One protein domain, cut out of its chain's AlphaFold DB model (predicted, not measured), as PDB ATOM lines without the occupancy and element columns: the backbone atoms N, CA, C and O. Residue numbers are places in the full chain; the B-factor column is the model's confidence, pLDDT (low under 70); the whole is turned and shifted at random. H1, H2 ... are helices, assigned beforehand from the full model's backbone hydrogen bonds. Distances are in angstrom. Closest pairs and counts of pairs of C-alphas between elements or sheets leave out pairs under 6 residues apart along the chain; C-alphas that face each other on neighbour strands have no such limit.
ATOM      1  N   HIS A   4     135.393 153.992 165.535       54.34
ATOM      2  CA  HIS A   4     134.499 153.686 166.667       54.34
ATOM      3  C   HIS A   4     133.578 154.841 167.076       54.34
ATOM      4  O   HIS A   4     132.604 154.596 167.781       54.34
ATOM      5  N   THR A   5     133.857 156.074 166.647       63.09
ATOM      6  CA  THR A   5     132.950 157.216 166.850       63.09
ATOM      7  C   THR A   5     131.662 156.980 166.074       63.09
ATOM      8  O   THR A   5     130.583 157.009 166.654       63.09
ATOM      9  N   LYS A   6     131.793 156.559 164.809       64.62
ATOM     10  CA  LYS A   6     130.659 156.297 163.923       64.62
ATOM     11  C   LYS A   6     129.674 155.262 164.489       64.62
ATOM     12  O   LYS A   6     128.464 155.423 164.404       64.62
ATOM     13  N   LYS A   7     130.191 154.208 165.127       69.81
ATOM     14  CA  LYS A   7     129.348 153.166 165.729       69.81
ATOM     15  C   LYS A   7     128.529 153.684 166.918       69.81
ATOM     16  O   LYS A   7     127.344 153.397 166.994       69.81
ATOM     17  N   ILE A   8     129.146 154.468 167.803       71.81
ATOM     18  CA  ILE A   8     128.475 155.013 168.996       71.81
ATOM     19  C   ILE A   8     127.386 156.001 168.607       71.81
ATOM     20  O   ILE A   8     126.307 155.978 169.181       71.81
ATOM     21  N   VAL A   9     127.653 156.848 167.618       72.56
ATOM     22  CA  VAL A   9     126.655 157.810 167.153       72.56
ATOM     23  C   VAL A   9     125.498 157.111 166.465       72.56
ATOM     24  O   VAL A   9     124.358 157.472 166.713       72.56
ATOM     25  N   ASN A  10     125.761 156.063 165.681       74.31
ATOM     26  CA  ASN A  10     124.681 155.270 165.103       74.31
ATOM     27  C   ASN A  10     123.811 154.610 166.180       74.31
ATOM     28  O   ASN A  10     122.589 154.644 166.079       74.31
ATOM     29  N   GLU A  11     124.421 154.043 167.224       75.88
ATOM     30  CA  GLU A  11     123.682 153.496 168.368       75.88
ATOM     31  C   GLU A  11     122.884 154.588 169.097       75.88
ATOM     32  O   GLU A  11     121.735 154.354 169.464       75.88
ATOM     33  N   LEU A  12     123.442 155.797 169.244       76.62
ATOM     34  CA  LEU A  12     122.755 156.926 169.871       76.62
ATOM     35  C   LEU A  12     121.570 157.415 169.030       76.62
ATOM     36  O   LEU A  12     120.482 157.582 169.563       76.62
ATOM     37  N   CYS A  13     121.746 157.614 167.724       79.81
ATOM     38  CA  CYS A  13     120.670 158.037 166.828       79.81
ATOM     39  C   CYS A  13     119.554 156.991 166.767       79.81
ATOM     40  O   CYS A  13     118.381 157.350 166.834       79.81
ATOM     41  N   HIS A  14     119.919 155.705 166.736       77.56
ATOM     42  CA  HIS A  14     118.954 154.615 166.816       77.56
ATOM     43  C   HIS A  14     118.185 154.627 168.144       77.56
ATOM     44  O   HIS A  14     116.963 154.513 168.141       77.56
ATOM     45  N   TYR A  15     118.876 154.826 169.271       73.75
ATOM     46  CA  TYR A  15     118.247 154.955 170.588       73.75
ATOM     47  C   TYR A  15     117.312 156.171 170.680       73.75
ATOM     48  O   TYR A  15     116.253 156.097 171.293       73.75
ATOM     49  N   LEU A  16     117.684 157.276 170.032       74.50
ATOM     50  CA  LEU A  16     116.876 158.491 169.929       74.50
ATOM     51  C   LEU A  16     115.718 158.362 168.921       74.50
ATOM     52  O   LEU A  16     114.942 159.303 168.781       74.50
ATOM     53  N   GLY A  17     115.583 157.227 168.224       73.56
ATOM     54  CA  GLY A  17     114.522 156.983 167.242       73.56
ATOM     55  C   GLY A  17     114.675 157.776 165.941       73.56
ATOM     56  O   GLY A  17     113.712 157.911 165.192       73.56
ATOM     57  N   HIS A  18     115.867 158.314 165.677       73.31
ATOM     58  CA  HIS A  18     116.172 159.066 164.466       73.31
ATOM     59  C   HIS A  18     116.827 158.175 163.408       73.31
ATOM     60  O   HIS A  18     117.683 157.341 163.716       73.31
ATOM     61  N   ASP A  19     116.485 158.421 162.143       76.06
ATOM     62  CA  ASP A  19     117.186 157.811 161.017       76.06
ATOM     63  C   ASP A  19     118.674 158.174 161.046       76.06
ATOM     64  O   ASP A  19     119.064 159.312 161.344       76.06
ATOM     65  N   LEU A  20     119.519 157.202 160.705       73.31
ATOM     66  CA  LEU A  20     120.977 157.365 160.685       73.31
ATOM     67  C   LEU A  20     121.442 158.405 159.660       73.31
ATOM     68  O   LEU A  20     122.474 159.043 159.858       73.31
ATOM     69  N   ASP A  21     120.651 158.599 158.608       78.44
ATOM     70  CA  ASP A  21     120.887 159.586 157.556       78.44
ATOM     71  C   ASP A  21     120.184 160.922 157.840       78.44
ATOM     72  O   ASP A  21     120.207 161.838 157.017       78.44
ATOM     73  N   SER A  22     119.545 161.059 159.009       83.69
ATOM     74  CA  SER A  22     118.919 162.321 159.386       83.69
ATOM     75  C   SER A  22     119.979 163.421 159.559       83.69
ATOM     76  O   SER A  22     121.074 163.157 160.077       83.69
ATOM     77  N   PRO A  23     119.658 164.681 159.205       82.75
ATOM     78  CA  PRO A  23     120.581 165.806 159.366       82.75
ATOM     79  C   PRO A  23     121.135 165.937 160.791       82.75
ATOM     80  O   PRO A  23     122.320 166.207 160.975       82.75
ATOM     81  N   ALA A  24     120.297 165.666 161.797       78.69
ATOM     82  CA  ALA A  24     120.681 165.687 163.205       78.69
ATOM     83  C   ALA A  24     121.740 164.623 163.538       78.69
ATOM     84  O   ALA A  24     122.707 164.907 164.245       78.69
ATOM     85  N   CYS A  25     121.600 163.409 162.995       83.00
ATOM     86  CA  CYS A  25     122.580 162.351 163.215       83.00
ATOM     87  C   CYS A  25     123.923 162.693 162.552       83.00
ATOM     88  O   CYS A  25     124.980 162.550 163.168       83.00
ATOM     89  N   MET A  26     123.894 163.226 161.327       83.50
ATOM     90  CA  MET A  26     125.097 163.683 160.623       83.50
ATOM     91  C   MET A  26     125.824 164.807 161.373       83.50
ATOM     92  O   MET A  26     127.052 164.786 161.488       83.50
ATOM     93  N   GLU A  27     125.081 165.776 161.908       86.25
ATOM     94  CA  GLU A  27     125.650 166.865 162.702       86.25
ATOM     95  C   GLU A  27     126.301 166.347 163.989       86.25
ATOM     96  O   GLU A  27     127.417 166.752 164.330       86.25
ATOM     97  N   LEU A  28     125.653 165.396 164.662       83.00
ATOM     98  CA  LEU A  28     126.185 164.747 165.852       83.00
ATOM     99  C   LEU A  28     127.483 163.976 165.556       83.00
ATOM    100  O   LEU A  28     128.449 164.095 166.313       83.00
ATOM    101  N   HIS A  29     127.544 163.236 164.441       82.38
ATOM    102  CA  HIS A  29     128.781 162.588 163.976       82.38
ATOM    103  C   HIS A  29     129.899 163.610 163.801       82.38
ATOM    104  O   HIS A  29     130.977 163.447 164.371       82.38
ATOM    105  N   ARG A  30     129.622 164.700 163.075       84.94
ATOM    106  CA  ARG A  30     130.597 165.769 162.836       84.94
ATOM    107  C   ARG A  30     131.099 166.377 164.145       84.94
ATOM    108  O   ARG A  30     132.302 166.567 164.309       84.94
ATOM    109  N   HIS A  31     130.200 166.673 165.082       85.81
ATOM    110  CA  HIS A  31     130.566 167.248 166.373       85.81
ATOM    111  C   HIS A  31     131.506 166.324 167.156       85.81
ATOM    112  O   HIS A  31     132.540 166.763 167.651       85.81
ATOM    113  N   LEU A  32     131.199 165.030 167.212       82.25
ATOM    114  CA  LEU A  32     132.004 164.052 167.945       82.25
ATOM    115  C   LEU A  32     133.355 163.752 167.280       82.25
ATOM    116  O   LEU A  32     134.287 163.290 167.938       82.25
ATOM    117  N   GLU A  33     133.498 164.041 165.989       82.50
ATOM    118  CA  GLU A  33     134.786 163.992 165.293       82.50
ATOM    119  C   GLU A  33     135.636 165.252 165.500       82.50
ATOM    120  O   GLU A  33     136.864 165.161 165.479       82.50
ATOM    121  N   GLN A  34     135.012 166.407 165.731       86.12
ATOM    122  CA  GLN A  34     135.698 167.703 165.800       86.12
ATOM    123  C   GLN A  34     135.917 168.217 167.230       86.12
ATOM    124  O   GLN A  34     136.827 169.015 167.439       86.12
ATOM    125  N   CYS A  35     135.122 167.775 168.209       87.44
ATOM    126  CA  CYS A  35     135.163 168.257 169.590       87.44
ATOM    127  C   CYS A  35     136.048 167.366 170.490       87.44
ATOM    128  O   CYS A  35     135.654 166.234 170.801       87.44
ATOM    129  N   PRO A  36     137.213 167.851 170.970       85.88
ATOM    130  CA  PRO A  36     138.123 167.059 171.805       85.88
ATOM    131  C   PRO A  36     137.523 166.649 173.154       85.88
ATOM    132  O   PRO A  36     137.792 165.555 173.648       85.88
ATOM    133  N   GLU A  37     136.686 167.500 173.750       88.00
ATOM    134  CA  GLU A  37     136.054 167.227 175.045       88.00
ATOM    135  C   GLU A  37     135.073 166.061 174.948       88.00
ATOM    136  O   GLU A  37     135.129 165.113 175.735       88.00
ATOM    137  N   CYS A  38     134.220 166.071 173.924       85.94
ATOM    138  CA  CYS A  38     133.285 164.979 173.695       85.94
ATOM    139  C   CYS A  38     134.004 163.680 173.323       85.94
ATOM    140  O   CYS A  38     133.574 162.598 173.725       85.94
ATOM    141  N   GLN A  39     135.132 163.765 172.614       84.31
ATOM    142  CA  GLN A  39     135.982 162.602 172.374       84.31
ATOM    143  C   GLN A  39     136.519 162.023 173.680       84.31
ATOM    144  O   GLN A  39     136.400 160.814 173.890       84.31
ATOM    145  N   ALA A  40     137.067 162.861 174.561       87.56
ATOM    146  CA  ALA A  40     137.572 162.438 175.863       87.56
ATOM    147  C   ALA A  40     136.469 161.797 176.719       87.56
ATOM    148  O   ALA A  40     136.674 160.719 177.281       87.56
ATOM    149  N   TYR A  41     135.274 162.392 176.737       86.81
ATOM    150  CA  TYR A  41     134.112 161.840 177.431       86.81
ATOM    151  C   TYR A  41     133.701 160.465 176.883       86.81
ATOM    152  O   TYR A  41     133.531 159.509 177.635       86.81
ATOM    153  N   ILE A  42     133.624 160.302 175.560       84.69
ATOM    154  CA  ILE A  42     133.330 158.993 174.960       84.69
ATOM    155  C   ILE A  42     134.392 157.952 175.344       84.69
ATOM    156  O   ILE A  42     134.065 156.778 175.534       84.69
ATOM    157  N   GLN A  43     135.666 158.342 175.454       84.56
ATOM    158  CA  GLN A  43     136.706 157.417 175.908       84.56
ATOM    159  C   GLN A  43     136.512 156.994 177.366       84.56
ATOM    160  O   GLN A  43     136.655 155.804 177.651       84.56
ATOM    161  N   SER A  44     136.144 157.907 178.268       90.12
ATOM    162  CA  SER A  44     135.900 157.552 179.672       90.12
ATOM    163  C   SER A  44     134.715 156.593 179.806       90.12
ATOM    164  O   SER A  44     134.824 155.559 180.461       90.12
ATOM    165  N   VAL A  45     133.623 156.840 179.077       87.81
ATOM    166  CA  VAL A  45     132.459 155.941 179.049       87.81
ATOM    167  C   VAL A  45     132.845 154.549 178.537       87.81
ATOM    168  O   VAL A  45     132.468 153.541 179.138       87.81
ATOM    169  N   LYS A  46     133.657 154.453 177.474       83.19
ATOM    170  CA  LYS A  46     134.170 153.160 176.977       83.19
ATOM    171  C   LYS A  46     134.989 152.417 178.027       83.19
ATOM    172  O   LYS A  46     134.880 151.194 178.128       83.19
ATOM    173  N   GLN A  47     135.825 153.135 178.774       86.94
ATOM    174  CA  GLN A  47     136.618 152.551 179.852       86.94
ATOM    175  C   GLN A  47     135.707 151.992 180.945       86.94
ATOM    176  O   GLN A  47     135.882 150.838 181.333       86.94
ATOM    177  N   THR A  48     134.682 152.742 181.352       90.06
ATOM    178  CA  THR A  48     133.677 152.281 182.318       90.06
ATOM    179  C   THR A  48     132.970 151.015 181.835       90.06
ATOM    180  O   THR A  48     132.952 150.018 182.551       90.06
ATOM    181  N   VAL A  49     132.477 150.983 180.590       85.50
ATOM    182  CA  VAL A  49     131.828 149.785 180.019       85.50
ATOM    183  C   VAL A  49     132.773 148.583 180.012       85.50
ATOM    184  O   VAL A  49     132.364 147.469 180.334       85.50
ATOM    185  N   LYS A  50     134.049 148.786 179.664       83.88
ATOM    186  CA  LYS A  50     135.056 147.719 179.681       83.88
ATOM    187  C   LYS A  50     135.271 147.170 181.093       83.88
ATOM    188  O   LYS A  50     135.365 145.957 181.252       83.88
ATOM    189  N   LEU A  51     135.325 148.037 182.103       86.19
ATOM    190  CA  LEU A  51     135.437 147.627 183.504       86.19
ATOM    191  C   LEU A  51     134.211 146.822 183.948       86.19
ATOM    192  O   LEU A  51     134.375 145.732 184.490       86.19
ATOM    193  N   CYS A  52     132.998 147.291 183.640       84.06
ATOM    194  CA  CYS A  52     131.756 146.572 183.941       84.06
ATOM    195  C   CYS A  52     131.710 145.179 183.293       84.06
ATOM    196  O   CYS A  52     131.334 144.212 183.950       84.06
ATOM    197  N   LYS A  53     132.142 145.053 182.031       79.12
ATOM    198  CA  LYS A  53     132.228 143.754 181.342       79.12
ATOM    199  C   LYS A  53     133.230 142.796 181.980       79.12
ATOM    200  O   LYS A  53     133.006 141.600 181.961       79.12
ATOM    201  N   ASN A  54     134.325 143.299 182.544       77.19
ATOM    202  CA  ASN A  54     135.309 142.446 183.217       77.19
ATOM    203  C   ASN A  54     134.853 142.009 184.619       77.19
ATOM    204  O   ASN A  54     135.283 140.965 185.098       77.19
ATOM    205  N   LEU A  55     134.009 142.808 185.281       76.56
ATOM    206  CA  LEU A  55     133.434 142.496 186.596       76.56
ATOM    207  C   LEU A  55     132.437 141.331 186.539       76.56
ATOM    208  O   LEU A  55     132.319 140.578 187.502       76.56
ATOM    209  N   HIS A  56     131.754 141.164 185.408       68.31
ATOM    210  CA  HIS A  56     130.938 139.993 185.124       68.31
ATOM    211  C   HIS A  56     131.697 139.100 184.145       68.31
ATOM    212  O   HIS A  56     131.596 139.345 182.945       68.31
ATOM    213  N   PRO A  57     132.465 138.092 184.607       63.78
ATOM    214  CA  PRO A  57     133.117 137.173 183.688       63.78
ATOM    215  C   PRO A  57     132.045 136.600 182.766       63.78
ATOM    216  O   PRO A  57     131.090 135.985 183.246       63.78
ATOM    217  N   ASP A  58     132.176 136.880 181.465       65.12
ATOM    218  CA  ASP A  58     131.249 136.402 180.445       65.12
ATOM    219  C   ASP A  58     130.998 134.914 180.713       65.12
ATOM    220  O   ASP A  58     131.943 134.114 180.737       65.12
ATOM    221  N   GLN A  59     129.736 134.534 180.955       66.38
ATOM    222  CA  GLN A  59     129.376 133.122 180.966       66.38
ATOM    223  C   GLN A  59     129.853 132.560 179.634       66.38
ATOM    224  O   GLN A  59     129.398 132.998 178.575       66.38
ATOM    225  N   GLN A  60     130.822 131.644 179.686       67.88
ATOM    226  CA  GLN A  60     131.383 131.078 178.472       67.88
ATOM    227  C   GLN A  60     130.242 130.460 177.677       67.88
ATOM    228  O   GLN A  60     129.591 129.514 178.127       67.88
ATOM    229  N   LEU A  61     129.977 131.036 176.506       75.31
ATOM    230  CA  LEU A  61     128.947 130.525 175.626       75.31
ATOM    231  C   LEU A  61     129.317 129.077 175.274       75.31
ATOM    232  O   LEU A  61     130.450 128.850 174.831       75.31
ATOM    233  N   PRO A  62     128.398 128.106 175.435       86.75
ATOM    234  CA  PRO A  62     128.661 126.731 175.050       86.75
ATOM    235  C   PRO A  62     129.205 126.674 173.621       86.75
ATOM    236  O   PRO A  62     128.694 127.344 172.715       86.75
ATOM    237  N   SER A  63     130.257 125.882 173.422       80.88
ATOM    238  CA  SER A  63     130.983 125.782 172.150       80.88
ATOM    239  C   SER A  63     130.058 125.459 170.974       80.88
ATOM    240  O   SER A  63     130.236 125.999 169.884       80.88
ATOM    241  N   GLU A  64     129.022 124.656 171.210       85.31
ATOM    242  CA  GLU A  64     127.986 124.334 170.233       85.31
ATOM    243  C   GLU A  64     127.219 125.574 169.750       85.31
ATOM    244  O   GLU A  64     127.071 125.784 168.545       85.31
ATOM    245  N   ILE A  65     126.780 126.440 170.668       86.19
ATOM    246  CA  ILE A  65     126.061 127.670 170.310       86.19
ATOM    247  C   ILE A  65     127.003 128.619 169.568       86.19
ATOM    248  O   ILE A  65     126.623 129.180 168.539       86.19
ATOM    249  N   LYS A  66     128.255 128.741 170.023       85.25
ATOM    250  CA  LYS A  66     129.276 129.541 169.335       85.25
ATOM    251  C   LYS A  66     129.477 129.072 167.888       85.25
ATOM    252  O   LYS A  66     129.478 129.898 166.980       85.25
ATOM    253  N   MET A  67     129.585 127.763 167.657       85.06
ATOM    254  CA  MET A  67     129.709 127.189 166.310       85.06
ATOM    255  C   MET A  67     128.467 127.440 165.452       85.06
ATOM    256  O   MET A  67     128.603 127.797 164.283       85.06
ATOM    257  N   ARG A  68     127.261 127.298 166.020       88.69
ATOM    258  CA  ARG A  68     126.006 127.580 165.306       88.69
ATOM    259  C   ARG A  68     125.926 129.037 164.858       88.69
ATOM    260  O   ARG A  68     125.607 129.282 163.700       88.69
ATOM    261  N   ILE A  69     126.267 129.982 165.736       86.06
ATOM    262  CA  ILE A  69     126.286 131.415 165.408       86.06
ATOM    263  C   ILE A  69     127.296 131.694 164.291       86.06
ATOM    264  O   ILE A  69     126.951 132.330 163.300       86.06
ATOM    265  N   LEU A  70     128.524 131.183 164.410       87.56
ATOM    266  CA  LEU A  70     129.569 131.402 163.405       87.56
ATOM    267  C   LEU A  70     129.193 130.818 162.038       87.56
ATOM    268  O   LEU A  70     129.396 131.476 161.019       87.56
ATOM    269  N   LYS A  71     128.569 129.634 162.019       88.12
ATOM    270  CA  LYS A  71     128.052 129.011 160.797       88.12
ATOM    271  C   LYS A  71     126.961 129.862 160.143       88.12
ATOM    272  O   LYS A  71     127.013 130.068 158.936       88.12
ATOM    273  N   SER A  72     126.012 130.386 160.922       87.94
ATOM    274  CA  SER A  72     124.957 131.275 160.410       87.94
ATOM    275  C   SER A  72     125.496 132.604 159.876       87.94
ATOM    276  O   SER A  72     124.889 133.194 158.990       87.94
ATOM    277  N   LEU A  73     126.640 133.064 160.389       84.81
ATOM    278  CA  LEU A  73     127.338 134.259 159.906       84.81
ATOM    279  C   LEU A  73     128.291 133.974 158.726       84.81
ATOM    280  O   LEU A  73     128.921 134.901 158.228       84.81
ATOM    281  N   GLY A  74     128.422 132.716 158.282       85.31
ATOM    282  CA  GLY A  74     129.312 132.328 157.181       85.31
ATOM    283  C   GLY A  74     130.809 132.368 157.517       85.31
ATOM    284  O   GLY A  74     131.637 132.378 156.610       85.31
TER     285      GLY A  74
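AT A GLANCE: This is residues 4 to 74 of the 80 residues of an uncharacterized protein of Calditrichaeota bacterium (UniProt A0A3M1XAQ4). A hairpin of two helices, H1 and H2, makes a small body with the first part of the long helix H3, which turns a corner at the end of H2 and runs out as an arm. The arm's far part stands free, and the short helix H4 lies beyond it, touching no other helix. The printed part has 71 residues with four named helices, H1, H2, H3, H4 in chain order, and no named strand; the class is all helix. It is only just loose, close to extended, with a radius of gyration of the C-alphas of 16.6 A, and elongated, spanning 43 by 28 by 19 A.

HOW THE PARTS SIT: Start at H1, residues 4 to 15, which touches H2, residues 23 to 34; their closest C-alphas, those of Cys 13 and Cys 25, are 5.9 A apart. This helical hairpin runs opposite ways at a shallow tilt of 31 degrees. Go on to H3, residues 36 to 55: H2 and H3 only just touch, with 3 pairs of C-alphas within 8 A, and only at the corner, the closest being Leu 32 and Cys 38 at 6.0 A. Their lines are about perpendicular, at 89 degrees. H1 and H3 are near each other. H4, residues 63 to 72, is apart from H1, H2 and H3. In these four helices every O i to N i+4 pair is within hydrogen-bond range.

IN THESE COORDINATES: Find C-alpha 4 at (134.499, 153.686, 166.667); from there H1 runs 16.8 A. H2 measures 16.5 A. H3 runs 29.1 A from C-alpha 36 at (138.123, 167.059, 171.805). H4 runs 14.3 A to C-alpha 72 at (124.957, 131.275, 160.410).

THE WHOLE: The C-alphas of Cys 35 and Glu 64 are the two farthest apart, at 44.5 A. Residues 47 to 74 stand free. The printed part has no cut and no long link. Look for pLDDT under 70 at residues 4 to 7 and 56 to 60.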